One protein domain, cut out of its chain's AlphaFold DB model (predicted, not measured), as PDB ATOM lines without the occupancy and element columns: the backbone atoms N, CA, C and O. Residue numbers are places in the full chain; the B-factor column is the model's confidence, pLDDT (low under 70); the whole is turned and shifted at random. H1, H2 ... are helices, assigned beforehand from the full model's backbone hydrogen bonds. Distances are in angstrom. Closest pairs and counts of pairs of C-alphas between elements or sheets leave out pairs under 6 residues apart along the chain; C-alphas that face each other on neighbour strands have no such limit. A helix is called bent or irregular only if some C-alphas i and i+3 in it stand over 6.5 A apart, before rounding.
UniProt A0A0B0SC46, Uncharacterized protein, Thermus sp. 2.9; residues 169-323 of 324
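This is residues 169 to 323 of the 324 residues of an uncharacterized protein of Thermus sp. 2.9 (UniProt A0A0B0SC46). Bent helix H4 runs through the middle, between the long hairpin of H2 and H3 and the pair H1 and H6; bent H5 packs on H6 with both arms. The 155 printed residues, all helix by class, have six named helices, H1 to H6, and are compact: radius of gyration of the C-alphas 14.7 A, spans 42 by 35 by 24 A.

H1, residues 169 to 188, touches H6, residues 302 to 321, closest at C-alphas 185 and 303, 4.8 A. H2, 192 to 213, and H3, 217 to 242, form a hairpin, closest at C-alphas 199 and 227, 4.9 A. By hydrogen bonds H4, 244 to 267, and H5, 273 to 300, are each one helix, but bent: C-alphas 255 and 258 are 6.9 A apart, 286 and 289 7.5 A. Arm H4a, 244 to 255, touches H1, H2, H3 and H6, a bundle of side-by-side helices. Arm H5a, 273 to 286, touches H4b, 258 to 267. H5b, 289 to 300, irregular with C-alphas 292 and 295 7.2 A apart, has 3 of 8 O i to N i+4 pairs within hydrogen-bond range and 8 of 9 O i to N i+3.

C-alpha 169 is at (-8.450, 33.999, -15.079), C-alpha 321 at (-14.219, 40.295, -25.959); H3 spans 36.2 A.

The printed part has no cut, and its links are tight. Residues 317 to 323 are among those under pLDDT 70.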
ATOM      1  N   LEU A 169      -7.595  34.631 -16.077       66.19
ATOM      2  CA  LEU A 169      -8.450  33.999 -15.079       66.19
ATOM      3  C   LEU A 169      -9.924  34.120 -15.453       66.19
ATOM      4  O   LEU A 169     -10.650  33.143 -15.348       66.19
ATOM      5  N   VAL A 170     -10.348  35.284 -15.944       68.00
ATOM      6  CA  VAL A 170     -11.739  35.525 -16.343       68.00
ATOM      7  C   VAL A 170     -12.162  34.595 -17.495       68.00
ATOM      8  O   VAL A 170     -13.068  33.792 -17.281       68.00
ATOM      9  N   PRO A 171     -11.501  34.577 -18.673       66.81
ATOM     10  CA  PRO A 171     -11.869  33.648 -19.746       66.81
ATOM     11  C   PRO A 171     -11.679  32.168 -19.373       66.81
ATOM     12  O   PRO A 171     -12.441  31.329 -19.844       66.81
ATOM     13  N   LEU A 172     -10.719  31.829 -18.503       73.50
ATOM     14  CA  LEU A 172     -10.518  30.456 -18.025       73.50
ATOM     15  C   LEU A 172     -11.666  29.983 -17.120       73.50
ATOM     16  O   LEU A 172     -12.190  28.889 -17.316       73.50
ATOM     17  N   LEU A 173     -12.072  30.804 -16.147       76.75
ATOM     18  CA  LEU A 173     -13.204  30.516 -15.260       76.75
ATOM     19  C   LEU A 173     -14.505  30.416 -16.052       76.75
ATOM     20  O   LEU A 173     -15.330  29.548 -15.784       76.75
ATOM     21  N   LEU A 174     -14.665  31.266 -17.064       69.56
ATOM     22  CA  LEU A 174     -15.833  31.255 -17.935       69.56
ATOM     23  C   LEU A 174     -15.863  30.016 -18.824       69.56
ATOM     24  O   LEU A 174     -16.920  29.409 -18.971       69.56
ATOM     25  N   LEU A 175     -14.720  29.589 -19.366       76.88
ATOM     26  CA  LEU A 175     -14.622  28.311 -20.067       76.88
ATOM     27  C   LEU A 175     -14.990  27.162 -19.120       76.88
ATOM     28  O   LEU A 175     -15.829  26.340 -19.464       76.88
ATOM     29  N   ALA A 176     -14.436  27.143 -17.905       79.81
ATOM     30  CA  ALA A 176     -14.728  26.115 -16.908       79.81
ATOM     31  C   ALA A 176     -16.212  26.084 -16.492       79.81
ATOM     32  O   ALA A 176     -16.755  25.003 -16.280       79.81
ATOM     33  N   ALA A 177     -16.877  27.241 -16.414       80.69
ATOM     34  CA  ALA A 177     -18.297  27.348 -16.079       80.69
ATOM     35  C   ALA A 177     -19.218  26.988 -17.258       80.69
ATOM     36  O   ALA A 177     -20.233  26.323 -17.069       80.69
ATOM     37  N   SER A 178     -18.866  27.399 -18.478       80.38
ATOM     38  CA  SER A 178     -19.672  27.176 -19.688       80.38
ATOM     39  C   SER A 178     -19.549  25.759 -20.248       80.38
ATOM     40  O   SER A 178     -20.511  25.246 -20.818       80.38
ATOM     41  N   LEU A 179     -18.414  25.087 -20.034       84.12
ATOM     42  CA  LEU A 179     -18.191  23.715 -20.489       84.12
ATOM     43  C   LEU A 179     -19.281  22.736 -20.002       84.12
ATOM     44  O   LEU A 179     -19.905  22.098 -20.850       84.12
ATOM     45  N   PRO A 180     -19.584  22.616 -18.693       82.69
ATOM     46  CA  PRO A 180     -20.640  21.716 -18.230       82.69
ATOM     47  C   PRO A 180     -22.035  22.168 -18.681       82.69
ATOM     48  O   PRO A 180     -22.870  21.322 -18.999       82.69
ATOM     49  N   LEU A 181     -22.276  23.484 -18.765       83.81
ATOM     50  CA  LEU A 181     -23.561  24.057 -19.181       83.81
ATOM     51  C   LEU A 181     -23.923  23.723 -20.634       83.81
ATOM     52  O   LEU A 181     -25.101  23.668 -20.967       83.81
ATOM     53  N   VAL A 182     -22.926  23.486 -21.488       83.69
ATOM     54  CA  VAL A 182     -23.121  23.110 -22.895       83.69
ATOM     55  C   VAL A 182     -22.986  21.603 -23.099       83.69
ATOM     56  O   VAL A 182     -23.797  21.001 -23.798       83.69
ATOM     57  N   LEU A 183     -21.995  20.956 -22.481       84.62
ATOM     58  CA  LEU A 183     -21.753  19.529 -22.706       84.62
ATOM     59  C   LEU A 183     -22.873  18.653 -22.147       84.62
ATOM     60  O   LEU A 183     -23.251  17.679 -22.796       84.62
ATOM     61  N   TYR A 184     -23.432  18.994 -20.980       83.62
ATOM     62  CA  TYR A 184     -24.504  18.192 -20.398       83.62
ATOM     63  C   TYR A 184     -25.777  18.202 -21.263       83.62
ATOM     64  O   TYR A 184     -26.253  17.117 -21.593       83.62
ATOM     65  N   PRO A 185     -26.315  19.352 -21.723       80.31
ATOM     66  CA  PRO A 185     -27.468  19.338 -22.621       80.31
ATOM     67  C   PRO A 185     -27.157  18.765 -24.009       80.31
ATOM     68  O   PRO A 185     -28.028  18.128 -24.597       80.31
ATOM     69  N   ALA A 186     -25.928  18.920 -24.521       82.88
ATOM     70  CA  ALA A 186     -25.515  18.287 -25.778       82.88
ATOM     71  C   ALA A 186     -25.527  16.752 -25.685       82.88
ATOM     72  O   ALA A 186     -25.917  16.080 -26.642       82.88
ATOM     73  N   PHE A 187     -25.130  16.211 -24.528       82.44
ATOM     74  CA  PHE A 187     -25.192  14.784 -24.221       82.44
ATOM     75  C   PHE A 187     -26.628  14.314 -23.942       82.44
ATOM     76  O   PHE A 187     -27.054  13.292 -24.466       82.44
ATOM     77  N   ALA A 188     -27.396  15.072 -23.154       76.44
ATOM     78  CA  ALA A 188     -28.756  14.709 -22.753       76.44
ATOM     79  C   ALA A 188     -29.792  14.839 -23.889       76.44
ATOM     80  O   ALA A 188     -30.780  14.113 -23.896       76.44
ATOM     81  N   GLY A 189     -29.585  15.748 -24.848       64.19
ATOM     82  CA  GLY A 189     -30.468  15.977 -26.002       64.19
ATOM     83  C   GLY A 189     -30.053  15.248 -27.292       64.19
ATOM     84  O   GLY A 189     -30.346  15.739 -28.383       64.19
ATOM     85  N   ALA A 190     -29.307  14.143 -27.185       65.88
ATOM     86  CA  ALA A 190     -28.538  13.511 -28.265       65.88
ATOM     87  C   ALA A 190     -29.306  13.106 -29.547       65.88
ATOM     88  O   ALA A 190     -30.471  12.731 -29.511       65.88
ATOM     89  N   ILE A 191     -28.537  13.100 -30.653       63.38
ATOM     90  CA  ILE A 191     -28.782  12.831 -32.093       63.38
ATOM     91  C   ILE A 191     -29.496  13.943 -32.881       63.38
ATOM     92  O   ILE A 191     -28.804  14.577 -33.682       63.38
ATOM     93  N   PRO A 192     -30.794  14.267 -32.695       71.00
ATOM     94  CA  PRO A 192     -31.419  15.341 -33.467       71.00
ATOM     95  C   PRO A 192     -30.743  16.693 -33.214       71.00
ATOM     96  O   PRO A 192     -30.575  17.473 -34.145       71.00
ATOM     97  N   GLY A 193     -30.269  16.929 -31.982       74.25
ATOM     98  CA  GLY A 193     -29.530  18.134 -31.596       74.25
ATOM     99  C   GLY A 193     -28.293  18.421 -32.450       74.25
ATOM    100  O   GLY A 193     -28.026  19.576 -32.773       74.25
ATOM    101  N   ALA A 194     -27.580  17.381 -32.890       81.62
ATOM    102  CA  ALA A 194     -26.358  17.527 -33.679       81.62
ATOM    103  C   ALA A 194     -26.606  18.155 -35.060       81.62
ATOM    104  O   ALA A 194     -25.696  18.743 -35.642       81.62
ATOM    105  N   LEU A 195     -27.841  18.109 -35.572       85.25
ATOM    106  CA  LEU A 195     -28.195  18.772 -36.829       85.25
ATOM    107  C   LEU A 195     -28.050  20.297 -36.743       85.25
ATOM    108  O   LEU A 195     -27.775  20.929 -37.759       85.25
ATOM    109  N   ALA A 196     -28.155  20.889 -35.547       86.19
ATOM    110  CA  ALA A 196     -27.917  22.318 -35.339       86.19
ATOM    111  C   ALA A 196     -26.428  22.704 -35.436       86.19
ATOM    112  O   ALA A 196     -26.114  23.878 -35.640       86.19
ATOM    113  N   LEU A 197     -25.504  21.735 -35.365       87.50
ATOM    114  CA  LEU A 197     -24.075  21.996 -35.546       87.50
ATOM    115  C   LEU A 197     -23.755  22.408 -36.988       87.50
ATOM    116  O   LEU A 197     -22.950  23.308 -37.205       87.50
ATOM    117  N   PHE A 198     -24.391  21.783 -37.980       89.69
ATOM    118  CA  PHE A 198     -24.156  22.086 -39.395       89.69
ATOM    119  C   PHE A 198     -24.358  23.567 -39.746       89.69
ATOM    120  O   PHE A 198     -23.427  24.181 -40.273       89.69
ATOM    121  N   PRO A 199     -25.514  24.187 -39.452       88.81
ATOM    122  CA  PRO A 199     -25.707  25.598 -39.751       88.81
ATOM    123  C   PRO A 199     -24.845  26.510 -38.864       88.81
ATOM    124  O   PRO A 199     -24.448  27.579 -39.321       88.81
ATOM    125  N   ALA A 200     -24.473  26.085 -37.649       90.31
ATOM    126  CA  ALA A 200     -23.524  26.818 -36.806       90.31
ATOM    127  C   ALA A 200     -22.117  26.861 -37.425       90.31
ATOM    128  O   ALA A 200     -21.501  27.925 -37.507       90.31
ATOM    129  N   LEU A 201     -21.630  25.727 -37.933       90.62
ATOM    130  CA  LEU A 201     -20.364  25.646 -38.662       90.62
ATOM    131  C   LEU A 201     -20.423  26.419 -39.979       90.62
ATOM    132  O   LEU A 201     -19.465  27.106 -40.321       90.62
ATOM    133  N   ASN A 202     -21.547  26.362 -40.698       91.06
ATOM    134  CA  ASN A 202     -21.731  27.149 -41.914       91.06
ATOM    135  C   ASN A 202     -21.633  28.654 -41.630       91.06
ATOM    136  O   ASN A 202     -20.912  29.354 -42.335       91.06
ATOM    137  N   LEU A 203     -22.287  29.148 -40.573       91.06
ATOM    138  CA  LEU A 203     -22.165  30.548 -40.163       91.06
ATOM    139  C   LEU A 203     -20.710  30.914 -39.850       91.06
ATOM    140  O   LEU A 203     -20.228  31.943 -40.316       91.06
ATOM    141  N   LEU A 204     -19.989  30.047 -39.140       90.38
ATOM    142  CA  LEU A 204     -18.577  30.256 -38.824       90.38
ATOM    143  C   LEU A 204     -17.683  30.288 -40.077       90.38
ATOM    144  O   LEU A 204     -16.780  31.120 -40.170       90.38
ATOM    145  N   LEU A 205     -17.943  29.427 -41.063       91.25
ATOM    146  CA  LEU A 205     -17.224  29.414 -42.340       91.25
ATOM    147  C   LEU A 205     -17.546  30.643 -43.195       91.25
ATOM    148  O   LEU A 205     -16.640  31.236 -43.779       91.25
ATOM    149  N   VAL A 206     -18.816  31.054 -43.252       88.94
ATOM    150  CA  VAL A 206     -19.229  32.293 -43.921       88.94
ATOM    151  C   VAL A 206     -18.550  33.484 -43.255       88.94
ATOM    152  O   VAL A 206     -17.987  34.326 -43.946       88.94
ATOM    153  N   GLN A 207     -18.507  33.522 -41.928       89.19
ATOM    154  CA  GLN A 207     -17.837  34.569 -41.168       89.19
ATOM    155  C   GLN A 207     -16.324  34.607 -41.423       89.19
ATOM    156  O   GLN A 207     -15.780  35.679 -41.677       89.19
ATOM    157  N   ASP A 208     -15.643  33.459 -41.440       90.19
ATOM    158  CA  ASP A 208     -14.224  33.368 -41.815       90.19
ATOM    159  C   ASP A 208     -13.979  33.851 -43.253       90.19
ATOM    160  O   ASP A 208     -13.055  34.623 -43.518       90.19
ATOM    161  N   ARG A 209     -14.848  33.453 -44.190       90.50
ATOM    162  CA  ARG A 209     -14.785  33.882 -45.589       90.50
ATOM    163  C   ARG A 209     -14.970  35.392 -45.716       90.50
ATOM    164  O   ARG A 209     -14.200  36.021 -46.437       90.50
ATOM    165  N   LEU A 210     -15.954  35.967 -45.022       85.81
ATOM    166  CA  LEU A 210     -16.229  37.406 -45.016       85.81
ATOM    167  C   LEU A 210     -15.065  38.200 -44.417       85.81
ATOM    168  O   LEU A 210     -14.692  39.232 -44.964       85.81
ATOM    169  N   LEU A 211     -14.434  37.691 -43.355       83.25
ATOM    170  CA  LEU A 211     -13.240  38.308 -42.774       83.25
ATOM    171  C   LEU A 211     -12.034  38.288 -43.723       83.25
ATOM    172  O   LEU A 211     -11.242  39.223 -43.720       83.25
ATOM    173  N   LYS A 212     -11.869  37.218 -44.513       82.50
ATOM    174  CA  LYS A 212     -10.705  37.041 -45.401       82.50
ATOM    175  C   LYS A 212     -10.864  37.682 -46.775       82.50
ATOM    176  O   LYS A 212      -9.881  38.136 -47.346       82.50
ATOM    177  N   ARG A 213     -12.068  37.633 -47.345       83.81
ATOM    178  CA  ARG A 213     -12.338  37.997 -48.748       83.81
ATOM    179  C   ARG A 213     -13.324  39.157 -48.887       83.81
ATOM    180  O   ARG A 213     -13.573  39.591 -50.007       83.81
ATOM    181  N   GLY A 214     -13.882  39.648 -47.781       80.44
ATOM    182  CA  GLY A 214     -15.018  40.560 -47.802       80.44
ATOM    183  C   GLY A 214     -16.308  39.868 -48.257       80.44
ATOM    184  O   GLY A 214     -16.344  38.667 -48.542       80.44
ATOM    185  N   GLY A 215     -17.393  40.632 -48.300       83.38
ATOM    186  CA  GLY A 215     -18.687  40.196 -48.818       83.38
ATOM    187  C   GLY A 215     -19.817  41.064 -48.290       83.38
ATOM    188  O   GLY A 215     -19.584  42.108 -47.680       83.38
ATOM    189  N   THR A 216     -21.052  40.654 -48.556       84.69
ATOM    190  CA  THR A 216     -22.219  41.480 -48.229       84.69
ATOM    191  C   THR A 216     -22.809  41.109 -46.874       84.69
ATOM    192  O   THR A 216     -22.821  39.944 -46.477       84.69
ATOM    193  N   ALA A 217     -23.398  42.093 -46.188       84.12
ATOM    194  CA  ALA A 217     -24.142  41.852 -44.951       84.12
ATOM    195  C   ALA A 217     -25.294  40.844 -45.138       84.12
ATOM    196  O   ALA A 217     -25.648  40.133 -44.201       84.12
ATOM    197  N   ARG A 218     -25.853  40.734 -46.353       86.50
ATOM    198  CA  ARG A 218     -26.911  39.763 -46.675       86.50
ATOM    199  C   ARG A 218     -26.439  38.322 -46.515       86.50
ATOM    200  O   ARG A 218     -27.144  37.535 -45.903       86.50
ATOM    201  N   GLU A 219     -25.232  38.002 -46.975       85.88
ATOM    202  CA  GLU A 219     -24.684  36.642 -46.869       85.88
ATOM    203  C   GLU A 219     -24.496  36.212 -45.412       85.88
ATOM    204  O   GLU A 219     -24.779  35.069 -45.057       85.88
ATOM    205  N   TYR A 220     -24.072  37.143 -44.554       88.56
ATOM    206  CA  TYR A 220     -24.008  36.909 -43.113       88.56
ATOM    207  C   TYR A 220     -25.401  36.667 -42.520       88.56
ATOM    208  O   TYR A 220     -25.615  35.688 -41.804       88.56
ATOM    209  N   VAL A 221     -26.361  37.538 -42.844       89.75
ATOM    210  CA  VAL A 221     -27.741  37.439 -42.352       89.75
ATOM    211  C   VAL A 221     -28.397  36.131 -42.793       89.75
ATOM    212  O   VAL A 221     -29.098  35.509 -42.000       89.75
ATOM    213  N   ASP A 222     -28.165  35.681 -44.021       90.19
ATOM    214  CA  ASP A 222     -28.747  34.440 -44.530       90.19
ATOM    215  C   ASP A 222     -28.126  33.204 -43.867       90.19
ATOM    216  O   ASP A 222     -28.851  32.280 -43.492       90.19
ATOM    217  N   ALA A 223     -26.817  33.218 -43.604       89.88
ATOM    218  CA  ALA A 223     -26.176  32.179 -42.802       89.88
ATOM    219  C   ALA A 223     -26.706  32.159 -41.354       89.88
ATOM    220  O   ALA A 223     -26.956  31.087 -40.799       89.88
ATOM    221  N   PHE A 224     -26.948  33.334 -40.762       89.69
ATOM    222  CA  PHE A 224     -27.515  33.460 -39.420       89.69
ATOM    223  C   PHE A 224     -28.971  32.978 -39.356       89.69
ATOM    224  O   PHE A 224     -29.346  32.240 -38.447       89.69
ATOM    225  N   LYS A 225     -29.797  33.303 -40.356       90.38
ATOM    226  CA  LYS A 225     -31.141  32.717 -40.493       90.38
ATOM    227  C   LYS A 225     -31.066  31.199 -40.589       90.38
ATOM    228  O   LYS A 225     -31.865  30.522 -39.952       90.38
ATOM    229  N   GLY A 226     -30.097  30.664 -41.336       89.75
ATOM    230  CA  GLY A 226     -29.849  29.226 -41.425       89.75
ATOM    231  C   GLY A 226     -29.635  28.569 -40.057       89.75
ATOM    232  O   GLY A 226     -30.170  27.489 -39.814       89.75
ATOM    233  N   LEU A 227     -28.933  29.238 -39.135       92.31
ATOM    234  CA  LEU A 227     -28.785  28.792 -37.744       92.31
ATOM    235  C   LEU A 227     -30.130  28.729 -37.012       92.31
ATOM    236  O   LEU A 227     -30.449  27.704 -36.411       92.31
ATOM    237  N   LEU A 228     -30.934  29.791 -37.094       91.12
ATOM    238  CA  LEU A 228     -32.252  29.839 -36.453       91.12
ATOM    239  C   LEU A 228     -33.205  28.777 -37.020       91.12
ATOM    240  O   LEU A 228     -33.882  28.086 -36.261       91.12
ATOM    241  N   PHE A 229     -33.216  28.602 -38.343       90.94
ATOM    242  CA  PHE A 229     -33.982  27.543 -39.001       90.94
ATOM    243  C   PHE A 229     -33.503  26.154 -38.589       90.94
ATOM    244  O   PHE A 229     -34.330  25.282 -38.348       90.94
ATOM    245  N   GLY A 230     -32.191  25.953 -38.456       89.06
ATOM    246  CA  GLY A 230     -31.622  24.712 -37.941       89.06
ATOM    247  C   GLY A 230     -32.118  24.384 -36.537       89.06
ATOM    248  O   GLY A 230     -32.577  23.273 -36.293       89.06
ATOM    249  N   LEU A 231     -32.102  25.363 -35.628       89.56
ATOM    250  CA  LEU A 231     -32.627  25.202 -34.268       89.56
ATOM    251  C   LEU A 231     -34.129  24.892 -34.262       89.56
ATOM    252  O   LEU A 231     -34.566  23.990 -33.547       89.56
ATOM    253  N   ALA A 232     -34.913  25.591 -35.085       88.88
ATOM    254  CA  ALA A 232     -36.343  25.334 -35.228       88.88
ATOM    255  C   ALA A 232     -36.622  23.926 -35.781       88.88
ATOM    256  O   ALA A 232     -37.495  23.220 -35.277       88.88
ATOM    257  N   LEU A 233     -35.846  23.487 -36.775       88.75
ATOM    258  CA  LEU A 233     -35.952  22.154 -37.359       88.75
ATOM    259  C   LEU A 233     -35.609  21.069 -36.335       88.75
ATOM    260  O   LEU A 233     -36.324  20.077 -36.241       88.75
ATOM    261  N   VAL A 234     -34.562  21.267 -35.532       87.50
ATOM    262  CA  VAL A 234     -34.211  20.353 -34.437       87.50
ATOM    263  C   VAL A 234     -35.325  20.278 -33.398       87.50
ATOM    264  O   VAL A 234     -35.678  19.181 -32.966       87.50
ATOM    265  N   ALA A 235     -35.908  21.414 -33.014       86.31
ATOM    266  CA  ALA A 235     -37.025  21.441 -32.074       86.31
ATOM    267  C   ALA A 235     -38.251  20.691 -32.620       86.31
ATOM    268  O   ALA A 235     -38.917  19.983 -31.868       86.31
ATOM    269  N   LEU A 236     -38.519  20.805 -33.924       86.25
ATOM    270  CA  LEU A 236     -39.642  20.147 -34.589       86.25
ATOM    271  C   LEU A 236     -39.413  18.637 -34.762       86.25
ATOM    272  O   LEU A 236     -40.261  17.839 -34.370       86.25
ATOM    273  N   LEU A 237     -38.254  18.236 -35.293       84.19
ATOM    274  CA  LEU A 237     -37.901  16.830 -35.520       84.19
ATOM    275  C   LEU A 237     -37.691  16.077 -34.206       84.19
ATOM    276  O   LEU A 237     -38.221  14.986 -34.013       84.19
ATOM    277  N   GLY A 238     -36.924  16.661 -33.289       79.38
ATOM    278  CA  GLY A 238     -36.689  16.071 -31.981       79.38
ATOM    279  C   GLY A 238     -37.931  16.134 -31.094       79.38
ATOM    280  O   GLY A 238     -38.151  15.224 -30.299       79.38
ATOM    281  N   GLY A 239     -38.787  17.148 -31.264       77.44
ATOM    282  CA  GLY A 239     -40.039  17.296 -30.525       77.44
ATOM    283  C   GLY A 239     -40.948  16.075 -30.619       77.44
ATOM    284  O   GLY A 239     -41.550  15.692 -29.620       77.44
ATOM    285  N   ALA A 240     -40.971  15.424 -31.784       76.06
ATOM    286  CA  ALA A 240     -41.739  14.207 -32.023       76.06
ATOM    287  C   ALA A 240     -41.177  12.956 -31.319       76.06
ATOM    288  O   ALA A 240     -41.914  11.996 -31.119       76.06
ATOM    289  N   VAL A 241     -39.891  12.948 -30.948       74.06
ATOM    290  CA  VAL A 241     -39.194  11.750 -30.439       74.06
ATOM    291  C   VAL A 241     -38.811  11.885 -28.962       74.06
ATOM    292  O   VAL A 241     -38.970  10.948 -28.189       74.06
ATOM    293  N   HIS A 242     -38.326  13.058 -28.560       72.88
ATOM    294  CA  HIS A 242     -37.707  13.322 -27.258       72.88
ATOM    295  C   HIS A 242     -38.380  14.473 -26.491       72.88
ATOM    296  O   HIS A 242     -37.969  14.811 -25.382       72.88
ATOM    297  N   GLY A 243     -39.408  15.095 -27.077       82.31
ATOM    298  CA  GLY A 243     -40.044  16.294 -26.545       82.31
ATOM    299  C   GLY A 243     -39.324  17.583 -26.955       82.31
ATOM    300  O   GLY A 243     -38.101  17.639 -27.124       82.31
ATOM    301  N   VAL A 244     -40.111  18.644 -27.149       84.38
ATOM    302  CA  VAL A 244     -39.656  19.908 -27.759       84.38
ATOM    303  C   VAL A 244     -38.575  20.586 -26.917       84.38
ATOM    304  O   VAL A 244     -37.567  21.027 -27.459       84.38
ATOM    305  N   LEU A 245     -38.741  20.623 -25.592       84.19
ATOM    306  CA  LEU A 245     -37.804  21.306 -24.690       84.19
ATOM    307  C   LEU A 245     -36.430  20.625 -24.652       84.19
ATOM    308  O   LEU A 245     -35.410  21.309 -24.681       84.19
ATOM    309  N   LEU A 246     -36.396  19.289 -24.629       83.06
ATOM    310  CA  LEU A 246     -35.145  18.527 -24.616       83.06
ATOM    311  C   LEU A 246     -34.407  18.644 -25.955       83.06
ATOM    312  O   LEU A 246     -33.187  18.787 -25.996       83.06
ATOM    313  N   SER A 247     -35.164  18.659 -27.051       85.94
ATOM    314  CA  SER A 247     -34.626  18.802 -28.404       85.94
ATOM    315  C   SER A 247     -34.076  20.200 -28.653       85.94
ATOM    316  O   SER A 247     -32.986  20.347 -29.199       85.94
ATOM    317  N   LEU A 248     -34.790  21.229 -28.189       86.12
ATOM    318  CA  LEU A 248     -34.318  22.608 -28.220       86.12
ATOM    319  C   LEU A 248     -33.047  22.767 -27.377       86.12
ATOM    320  O   LEU A 248     -32.093  23.380 -27.842       86.12
ATOM    321  N   ALA A 249     -33.000  22.173 -26.178       86.81
ATOM    322  CA  ALA A 249     -31.814  22.188 -25.322       86.81
ATOM    323  C   ALA A 249     -30.596  21.551 -26.004       86.81
ATOM    324  O   ALA A 249     -29.516  22.141 -26.013       86.81
ATOM    325  N   GLY A 250     -30.785  20.378 -26.618       85.88
ATOM    326  CA  GLY A 250     -29.748  19.699 -27.390       85.88
ATOM    327  C   GLY A 250     -29.290  20.534 -28.585       85.88
ATOM    328  O   GLY A 250     -28.099  20.786 -28.735       85.88
ATOM    329  N   GLY A 251     -30.224  21.018 -29.408       87.69
ATOM    330  CA  GLY A 251     -29.917  21.855 -30.571       87.69
ATOM    331  C   GLY A 251     -29.155  23.125 -30.202       87.69
ATOM    332  O   GLY A 251     -28.149  23.449 -30.830       87.69
ATOM    333  N   LEU A 252     -29.592  23.809 -29.143       88.81
ATOM    334  CA  LEU A 252     -28.925  25.002 -28.641       88.81
ATOM    335  C   LEU A 252     -27.505  24.678 -28.174       88.81
ATOM    336  O   LEU A 252     -26.564  25.357 -28.562       88.81
ATOM    337  N   ALA A 253     -27.322  23.608 -27.405       88.69
ATOM    338  CA  ALA A 253     -26.003  23.216 -26.931       88.69
ATOM    339  C   ALA A 253     -25.037  22.866 -28.074       88.69
ATOM    340  O   ALA A 253     -23.892  23.316 -28.070       88.69
ATOM    341  N   TRP A 254     -25.503  22.146 -29.097       90.00
ATOM    342  CA  TRP A 254     -24.703  21.864 -30.292       90.00
ATOM    343  C   TRP A 254     -24.359  23.133 -31.082       90.00
ATOM    344  O   TRP A 254     -23.233  23.266 -31.563       90.00
ATOM    345  N   ALA A 255     -25.280  24.095 -31.162       89.62
ATOM    346  CA  ALA A 255     -25.023  25.402 -31.761       89.62
ATOM    347  C   ALA A 255     -24.033  26.258 -30.947       89.62
ATOM    348  O   ALA A 255     -23.340  27.089 -31.519       89.62
ATOM    349  N   LEU A 256     -23.912  26.056 -29.633       90.25
ATOM    350  CA  LEU A 256     -22.990  26.824 -28.784       90.25
ATOM    351  C   LEU A 256     -21.560  26.273 -28.760       90.25
ATOM    352  O   LEU A 256     -20.647  26.964 -28.305       90.25
ATOM    353  N   LEU A 257     -21.318  25.068 -29.281       88.69
ATOM    354  CA  LEU A 257     -19.973  24.480 -29.334       88.69
ATOM    355  C   LEU A 257     -18.938  25.371 -30.050       88.69
ATOM    356  O   LEU A 257     -17.852  25.569 -29.495       88.69
ATOM    357  N   PRO A 258     -19.227  25.975 -31.223       88.44
ATOM    358  CA  PRO A 258     -18.299  26.907 -31.860       88.44
ATOM    359  C   PRO A 258     -18.011  28.157 -31.017       88.44
ATOM    360  O   PRO A 258     -16.909  28.700 -31.086       88.44
ATOM    361  N   ALA A 259     -18.957  28.594 -30.180       86.06
ATOM    362  CA  ALA A 259     -18.747  29.720 -29.273       86.06
ATOM    363  C   ALA A 259     -17.755  29.364 -28.151       86.06
ATOM    364  O   ALA A 259     -16.830  30.134 -27.886       86.06
ATOM    365  N   LEU A 260     -17.869  28.165 -27.558       84.69
ATOM    366  CA  LEU A 260     -16.880  27.653 -26.595       84.69
ATOM    367  C   LEU A 260     -15.482  27.568 -27.207       84.69
ATOM    368  O   LEU A 260     -14.489  27.928 -26.571       84.69
ATOM    369  N   TYR A 261     -15.409  27.130 -28.462       84.62
ATOM    370  CA  TYR A 261     -14.162  27.097 -29.211       84.62
ATOM    371  C   TYR A 261     -13.563  28.502 -29.402       84.62
ATOM    372  O   TYR A 261     -12.355  28.679 -29.253       84.62
ATOM    373  N   GLY A 262     -14.393  29.521 -29.645       82.75
ATOM    374  CA  GLY A 262     -13.970  30.925 -29.700       82.75
ATOM    375  C   GLY A 262     -13.386  31.436 -28.383       82.75
ATOM    376  O   GLY A 262     -12.327  32.069 -28.382       82.75
ATOM    377  N   VAL A 263     -14.016  31.101 -27.254       80.44
ATOM    378  CA  VAL A 263     -13.509  31.440 -25.911       80.44
ATOM    379  C   VAL A 263     -12.176  30.737 -25.634       80.44
ATOM    380  O   VAL A 263     -11.228  31.373 -25.174       80.44
ATOM    381  N   ALA A 264     -12.047  29.455 -25.992       81.81
ATOM    382  CA  ALA A 264     -10.785  28.721 -25.886       81.81
ATOM    383  C   ALA A 264      -9.689  29.321 -26.786       81.81
ATOM    384  O   ALA A 264      -8.536  29.451 -26.366       81.81
ATOM    385  N   ALA A 265     -10.056  29.777 -27.988       80.12
ATOM    386  CA  ALA A 265      -9.158  30.508 -28.874       80.12
ATOM    387  C   ALA A 265      -8.734  31.873 -28.298       80.12
ATOM    388  O   ALA A 265      -7.732  32.447 -28.723       80.12
ATOM    389  N   GLY A 266      -9.496  32.404 -27.335       73.19
ATOM    390  CA  GLY A 266      -9.147  33.492 -26.411       73.19
ATOM    391  C   GLY A 266      -7.840  33.261 -25.662       73.19
ATOM    392  O   GLY A 266      -6.996  34.149 -25.575       73.19
ATOM    393  N   LEU A 267      -7.681  32.042 -25.148       75.00
ATOM    394  CA  LEU A 267      -6.586  31.636 -24.268       75.00
ATOM    395  C   LEU A 267      -5.337  31.212 -25.045       75.00
ATOM    396  O   LEU A 267      -4.216  31.398 -24.575       75.00
ATOM    397  N   ARG A 268      -5.522  30.631 -26.235       75.81
ATOM    398  CA  ARG A 268      -4.442  30.178 -27.114       75.81
ATOM    399  C   ARG A 268      -4.828  30.417 -28.573       75.81
ATOM    400  O   ARG A 268      -5.965  30.130 -28.926       75.81
ATOM    401  N   PRO A 269      -3.917  30.873 -29.451       76.50
ATOM    402  CA  PRO A 269      -4.224  30.988 -30.871       76.50
ATOM    403  C   PRO A 269      -4.601  29.617 -31.449       76.50
ATOM    404  O   PRO A 269      -3.818  28.668 -31.389       76.50
ATOM    405  N   LEU A 270      -5.815  29.527 -31.991       83.69
ATOM    406  CA  LEU A 270      -6.390  28.336 -32.614       83.69
ATOM    407  C   LEU A 270      -6.873  28.671 -34.037       83.69
ATOM    408  O   LEU A 270      -7.246  29.825 -34.300       83.69
ATOM    409  N   PRO A 271      -6.889  27.698 -34.970       82.69
ATOM    410  CA  PRO A 271      -7.433  27.920 -36.308       82.69
ATOM    411  C   PRO A 271      -8.900  28.334 -36.199       82.69
ATOM    412  O   PRO A 271      -9.614  27.817 -35.352       82.69
ATOM    413  N   LEU A 272      -9.357  29.282 -37.019       82.38
ATOM    414  CA  LEU A 272     -10.717  29.842 -36.925       82.38
ATOM    415  C   LEU A 272     -11.032  30.527 -35.575       82.38
ATOM    416  O   LEU A 272     -12.188  30.800 -35.272       82.38
ATOM    417  N   GLY A 273     -10.020  30.870 -34.772       82.75
ATOM    418  CA  GLY A 273     -10.227  31.490 -33.462       82.75
ATOM    419  C   GLY A 273     -10.918  32.853 -33.523       82.75
ATOM    420  O   GLY A 273     -11.876  33.095 -32.798       82.75
ATOM    421  N   ARG A 274     -10.476  33.734 -34.430       83.25
ATOM    422  CA  ARG A 274     -11.099  35.052 -34.643       83.25
ATOM    423  C   ARG A 274     -12.566  34.953 -35.105       83.25
ATOM    424  O   ARG A 274     -13.399  35.578 -34.454       83.25
ATOM    425  N   PRO A 275     -12.921  34.174 -36.150       86.38
ATOM    426  CA  PRO A 275     -14.325  34.007 -36.523       86.38
ATOM    427  C   PRO A 275     -15.147  33.332 -35.417       86.38
ATOM    428  O   PRO A 275     -16.272  33.748 -35.184       86.38
ATOM    429  N   ALA A 276     -14.589  32.380 -34.663       86.00
ATOM    430  CA  ALA A 276     -15.285  31.743 -33.543       86.00
ATOM    431  C   ALA A 276     -15.587  32.700 -32.374       86.00
ATOM    432  O   ALA A 276     -16.637  32.595 -31.744       86.00
ATOM    433  N   ARG A 277     -14.697  33.657 -32.082       84.31
ATOM    434  CA  ARG A 277     -14.961  34.708 -31.079       84.31
ATOM    435  C   ARG A 277     -16.086  35.637 -31.520       84.31
ATOM    436  O   ARG A 277     -16.983  35.924 -30.738       84.31
ATOM    437  N   LEU A 278     -16.063  36.066 -32.781       85.50
ATOM    438  CA  LEU A 278     -17.126  36.906 -33.327       85.50
ATOM    439  C   LEU A 278     -18.457  36.143 -33.430       85.50
ATOM    440  O   LEU A 278     -19.513  36.736 -33.243       85.50
ATOM    441  N   TYR A 279     -18.420  34.831 -33.685       87.75
ATOM    442  CA  TYR A 279     -19.586  33.954 -33.582       87.75
ATOM    443  C   TYR A 279     -20.144  33.958 -32.154       87.75
ATOM    444  O   TYR A 279     -21.338  34.169 -31.962       87.75
ATOM    445  N   ALA A 280     -19.281  33.776 -31.147       84.81
ATOM    446  CA  ALA A 280     -19.675  33.793 -29.739       84.81
ATOM    447  C   ALA A 280     -20.352  35.115 -29.347       84.81
ATOM    448  O   ALA A 280     -21.386  35.093 -28.682       84.81
ATOM    449  N   GLN A 281     -19.807  36.244 -29.806       84.31
ATOM    450  CA  GLN A 281     -20.382  37.565 -29.572       84.31
ATOM    451  C   GLN A 281     -21.731  37.728 -30.277       84.31
ATOM    452  O   GLN A 281     -22.716  38.064 -29.635       84.31
ATOM    453  N   ALA A 282     -21.815  37.408 -31.570       85.12
ATOM    454  CA  ALA A 282     -23.054  37.552 -32.329       85.12
ATOM    455  C   ALA A 282     -24.200  36.685 -31.784       85.12
ATOM    456  O   ALA A 282     -25.342  37.135 -31.712       85.12
ATOM    457  N   VAL A 283     -23.905  35.442 -31.400       84.88
ATOM    458  CA  VAL A 283     -24.894  34.539 -30.800       84.88
ATOM    459  C   VAL A 283     -25.261  34.996 -29.388       84.88
ATOM    460  O   VAL A 283     -26.440  34.968 -29.036       84.88
ATOM    461  N   GLY A 284     -24.281  35.459 -28.605       83.06
ATOM    462  CA  GLY A 284     -24.497  36.042 -27.284       83.06
ATOM    463  C   GLY A 284     -25.400  37.276 -27.326       83.06
ATOM    464  O   GLY A 284     -26.370  37.337 -26.583       83.06
ATOM    465  N   ASP A 285     -25.163  38.213 -28.239       82.62
ATOM    466  CA  ASP A 285     -25.964  39.436 -28.358       82.62
ATOM    467  C   ASP A 285     -27.383  39.143 -28.865       82.62
ATOM    468  O   ASP A 285     -28.364  39.689 -28.362       82.62
ATOM    469  N   ALA A 286     -27.512  38.247 -29.849       83.94
ATOM    470  CA  ALA A 286     -28.801  37.948 -30.464       83.94
ATOM    471  C   ALA A 286     -29.714  37.089 -29.575       83.94
ATOM    472  O   ALA A 286     -30.929  37.286 -29.570       83.94
ATOM    473  N   LEU A 287     -29.150  36.117 -28.851       83.31
ATOM    474  CA  LEU A 287     -29.913  35.151 -28.052       83.31
ATOM    475  C   LEU A 287     -29.765  35.359 -26.539       83.31
ATOM    476  O   LEU A 287     -30.503  34.749 -25.769       83.31
ATOM    477  N   GLY A 288     -28.870  36.240 -26.095       82.12
ATOM    478  CA  GLY A 288     -28.649  36.585 -24.690       82.12
ATOM    479  C   GLY A 288     -29.913  36.961 -23.914       82.12
ATOM    480  O   GLY A 288     -30.072  36.473 -22.795       82.12
ATOM    481  N   PRO A 289     -30.872  37.723 -24.481       85.19
ATOM    482  CA  PRO A 289     -32.134  38.010 -23.799       85.19
ATOM    483  C   PRO A 289     -32.935  36.754 -23.422       85.19
ATOM    484  O   PRO A 289     -33.625  36.748 -22.403       85.19
ATOM    485  N   ALA A 290     -32.810  35.661 -24.185       83.75
ATOM    486  CA  ALA A 290     -33.478  34.397 -23.871       83.75
ATOM    487  C   ALA A 290     -32.936  33.747 -22.585       83.75
ATOM    488  O   ALA A 290     -33.636  32.950 -21.960       83.75
ATOM    489  N   ALA A 291     -31.733  34.119 -22.134       85.19
ATOM    490  CA  ALA A 291     -31.166  33.646 -20.875       85.19
ATOM    491  C   ALA A 291     -31.985  34.072 -19.646       85.19
ATOM    492  O   ALA A 291     -31.940  33.396 -18.621       85.19
ATOM    493  N   LEU A 292     -32.792  35.136 -19.750       87.56
ATOM    494  CA  LEU A 292     -33.719  35.543 -18.686       87.56
ATOM    495  C   LEU A 292     -34.771  34.467 -18.382       87.56
ATOM    496  O   LEU A 292     -35.311  34.422 -17.280       87.56
ATOM    497  N   LEU A 293     -35.033  33.571 -19.336       86.00
ATOM    498  CA  LEU A 293     -35.936  32.437 -19.157       86.00
ATOM    499  C   LEU A 293     -35.256  31.234 -18.491       86.00
ATOM    500  O   LEU A 293     -35.947  30.274 -18.160       86.00
ATOM    501  N   ALA A 294     -33.937  31.260 -18.260       85.38
ATOM    502  CA  ALA A 294     -33.200  30.137 -17.679       85.38
ATOM    503  C   ALA A 294     -33.757  29.661 -16.321       85.38
ATOM    504  O   ALA A 294     -33.927  28.451 -16.175       85.38
ATOM    505  N   PRO A 295     -34.116  30.534 -15.352       83.56
ATOM    506  CA  PRO A 295     -34.679  30.089 -14.075       83.56
ATOM    507  C   PRO A 295     -35.997  29.337 -14.256       83.56
ATOM    508  O   PRO A 295     -36.201  28.287 -13.657       83.56
ATOM    509  N   VAL A 296     -36.869  29.841 -15.133       83.94
ATOM    510  CA  VAL A 296     -38.149  29.198 -15.452       83.94
ATOM    511  C   VAL A 296     -37.901  27.876 -16.173       83.94
ATOM    512  O   VAL A 296     -38.455  26.851 -15.796       83.94
ATOM    513  N   ALA A 297     -37.017  27.857 -17.168       82.38
ATOM    514  CA  ALA A 297     -36.681  26.648 -17.906       82.38
ATOM    515  C   ALA A 297     -36.041  25.573 -17.014       82.38
ATOM    516  O   ALA A 297     -36.349  24.404 -17.201       82.38
ATOM    517  N   LEU A 298     -35.225  25.933 -16.017       84.50
ATOM    518  CA  LEU A 298     -34.663  24.979 -15.052       84.50
ATOM    519  C   LEU A 298     -35.747  24.244 -14.249       84.50
ATOM    520  O   LEU A 298     -35.553  23.074 -13.925       84.50
ATOM    521  N   LEU A 299     -36.883  24.894 -13.968       83.56
ATOM    522  CA  LEU A 299     -38.004  24.282 -13.244       83.56
ATOM    523  C   LEU A 299     -38.736  23.216 -14.074       83.56
ATOM    524  O   LEU A 299     -39.274  22.271 -13.505       83.56
ATOM    525  N   TYR A 300     -38.756  23.358 -15.403       78.44
ATOM    526  CA  TYR A 300     -39.540  22.492 -16.300       78.44
ATOM    527  C   TYR A 300     -38.691  21.531 -17.142       78.44
ATOM    528  O   TYR A 300     -39.144  20.448 -17.501       78.44
ATOM    529  N   ALA A 301     -37.467  21.923 -17.483       84.25
ATOM    530  CA  ALA A 301     -36.535  21.174 -18.311       84.25
ATOM    531  C   ALA A 301     -35.095  21.603 -17.990       84.25
ATOM    532  O   ALA A 301     -34.538  22.498 -18.629       84.25
ATOM    533  N   VAL A 302     -34.469  20.915 -17.029       84.94
ATOM    534  CA  VAL A 302     -33.089  21.185 -16.585       84.94
ATOM    535  C   VAL A 302     -32.110  21.385 -17.757       84.94
ATOM    536  O   VAL A 302     -31.402  22.391 -17.750       84.94
ATOM    537  N   PRO A 303     -32.088  20.539 -18.811       82.56
ATOM    538  CA  PRO A 303     -31.162  20.728 -19.931       82.56
ATOM    539  C   PRO A 303     -31.366  22.053 -20.675       82.56
ATOM    540  O   PRO A 303     -30.392  22.685 -21.078       82.56
ATOM    541  N   LEU A 304     -32.615  22.502 -20.828       83.00
ATOM    542  CA  LEU A 304     -32.923  23.771 -21.485       83.00
ATOM    543  C   LEU A 304     -32.488  24.952 -20.621       83.00
ATOM    544  O   LEU A 304     -31.874  25.889 -21.122       83.00
ATOM    545  N   GLY A 305     -32.759  24.882 -19.318       81.25
ATOM    546  CA  GLY A 305     -32.312  25.891 -18.367       81.25
ATOM    547  C   GLY A 305     -30.791  26.071 -18.358       81.25
ATOM    548  O   GLY A 305     -30.308  27.201 -18.379       81.25
ATOM    549  N   LEU A 306     -30.032  24.973 -18.421       83.88
ATOM    550  CA  LEU A 306     -28.567  25.011 -18.511       83.88
ATOM    551  C   LEU A 306     -28.079  25.614 -19.837       83.88
ATOM    552  O   LEU A 306     -27.176  26.448 -19.832       83.88
ATOM    553  N   ALA A 307     -28.706  25.258 -20.962       82.19
ATOM    554  CA  ALA A 307     -28.343  25.798 -22.271       82.19
ATOM    555  C   ALA A 307     -28.634  27.313 -22.376       82.19
ATOM    556  O   ALA A 307     -27.832  28.073 -22.922       82.19
ATOM    557  N   LEU A 308     -29.742  27.782 -21.790       86.56
ATOM    558  CA  LEU A 308     -30.067  29.210 -21.689       86.56
ATOM    559  C   LEU A 308     -29.117  29.959 -20.740       86.56
ATOM    560  O   LEU A 308     -28.723  31.088 -21.024       86.56
ATOM    561  N   ALA A 309     -28.700  29.333 -19.638       85.44
ATOM    562  CA  ALA A 309     -27.685  29.907 -18.760       85.44
ATOM    563  C   ALA A 309     -26.320  30.030 -19.469       85.44
ATOM    564  O   ALA A 309     -25.641  31.045 -19.306       85.44
ATOM    565  N   ALA A 310     -25.947  29.054 -20.308       83.94
ATOM    566  CA  ALA A 310     -24.749  29.134 -21.151       83.94
ATOM    567  C   ALA A 310     -24.799  30.332 -22.114       83.94
ATOM    568  O   ALA A 310     -23.803  31.040 -22.264       83.94
ATOM    569  N   LEU A 311     -25.961  30.588 -22.730       82.50
ATOM    570  CA  LEU A 311     -26.184  31.770 -23.569       82.50
ATOM    571  C   LEU A 311     -25.994  33.075 -22.800       82.50
ATOM    572  O   LEU A 311     -25.314  33.972 -23.289       82.50
ATOM    573  N   GLY A 312     -26.576  33.184 -21.603       80.25
ATOM    574  CA  GLY A 312     -26.441  34.382 -20.772       80.25
ATOM    575  C   GLY A 312     -24.989  34.651 -20.390       80.25
ATOM    576  O   GLY A 312     -24.518  35.783 -20.476       80.25
ATOM    577  N   LEU A 313     -24.253  33.590 -20.052       81.50
ATOM    578  CA  LEU A 313     -22.813  33.654 -19.806       81.50
ATOM    579  C   LEU A 313     -22.039  34.144 -21.033       81.50
ATOM    580  O   LEU A 313     -21.166  34.990 -20.879       81.50
ATOM    581  N   LEU A 314     -22.366  33.661 -22.235       78.25
ATOM    582  CA  LEU A 314     -21.738  34.101 -23.487       78.25
ATOM    583  C   LEU A 314     -22.076  35.553 -23.850       78.25
ATOM    584  O   LEU A 314     -21.191  36.275 -24.303       78.25
ATOM    585  N   ALA A 315     -23.309  36.003 -23.613       78.81
ATOM    586  CA  ALA A 315     -23.735  37.384 -23.852       78.81
ATOM    587  C   ALA A 315     -22.972  38.383 -22.966       78.81
ATOM    588  O   ALA A 315     -22.451  39.386 -23.448       78.81
ATOM    589  N   LEU A 316     -22.813  38.058 -21.677       76.12
ATOM    590  CA  LEU A 316     -21.984  38.841 -20.752       76.12
ATOM    591  C   LEU A 316     -20.509  38.890 -21.193       76.12
ATOM    592  O   LEU A 316     -19.798  39.850 -20.907       76.12
ATOM    593  N   LEU A 317     -20.054  37.857 -21.905       67.25
ATOM    594  CA  LEU A 317     -18.683  37.690 -22.382       67.25
ATOM    595  C   LEU A 317     -18.415  38.427 -23.699       67.25
ATOM    596  O   LEU A 317     -17.316  38.945 -23.889       67.25
ATOM    597  N   GLY A 318     -19.412  38.515 -24.586       60.19
ATOM    598  CA  GLY A 318     -19.355  39.306 -25.819       60.19
ATOM    599  C   GLY A 318     -19.005  40.771 -25.549       60.19
ATOM    600  O   GLY A 318     -18.171  41.340 -26.249       60.19
ATOM    601  N   GLY A 319     -19.522  41.331 -24.449       59.41
ATOM    602  CA  GLY A 319     -19.151  42.668 -23.972       59.41
ATOM    603  C   GLY A 319     -17.693  42.806 -23.510       59.41
ATOM    604  O   GLY A 319     -17.155  43.905 -23.538       59.41
ATOM    605  N   TYR A 320     -17.031  41.708 -23.123       57.72
ATOM    606  CA  TYR A 320     -15.642  41.699 -22.637       57.72
ATOM    607  C   TYR A 320     -14.614  41.353 -23.733       57.72
ATOM    608  O   TYR A 320     -13.434  41.672 -23.601       57.72
ATOM    609  N   LEU A 321     -15.046  40.668 -24.800       54.00
ATOM    610  CA  LEU A 321     -14.219  40.295 -25.959       54.00
ATOM    611  C   LEU A 321     -14.264  41.321 -27.104       54.00
ATOM    612  O   LEU A 321     -13.425  41.241 -27.996       54.00
ATOM    613  N   GLY A 322     -15.219  42.254 -27.096       47.94
ATOM    614  CA  GLY A 322     -15.384  43.293 -28.120       47.94
ATOM    615  C   GLY A 322     -14.507  44.543 -27.949       47.94
ATOM    616  O   GLY A 322     -14.701  45.502 -28.686       47.94
ATOM    617  N   GLU A 323     -13.583  44.559 -26.982       41.22
ATOM    618  CA  GLU A 323     -12.681  45.697 -26.712       41.22
ATOM    619  C   GLU A 323     -11.360  45.677 -27.517       41.22
ATOM    620  O   GLU A 323     -10.473  46.482 -27.228       41.22
TER     621      GLU A 323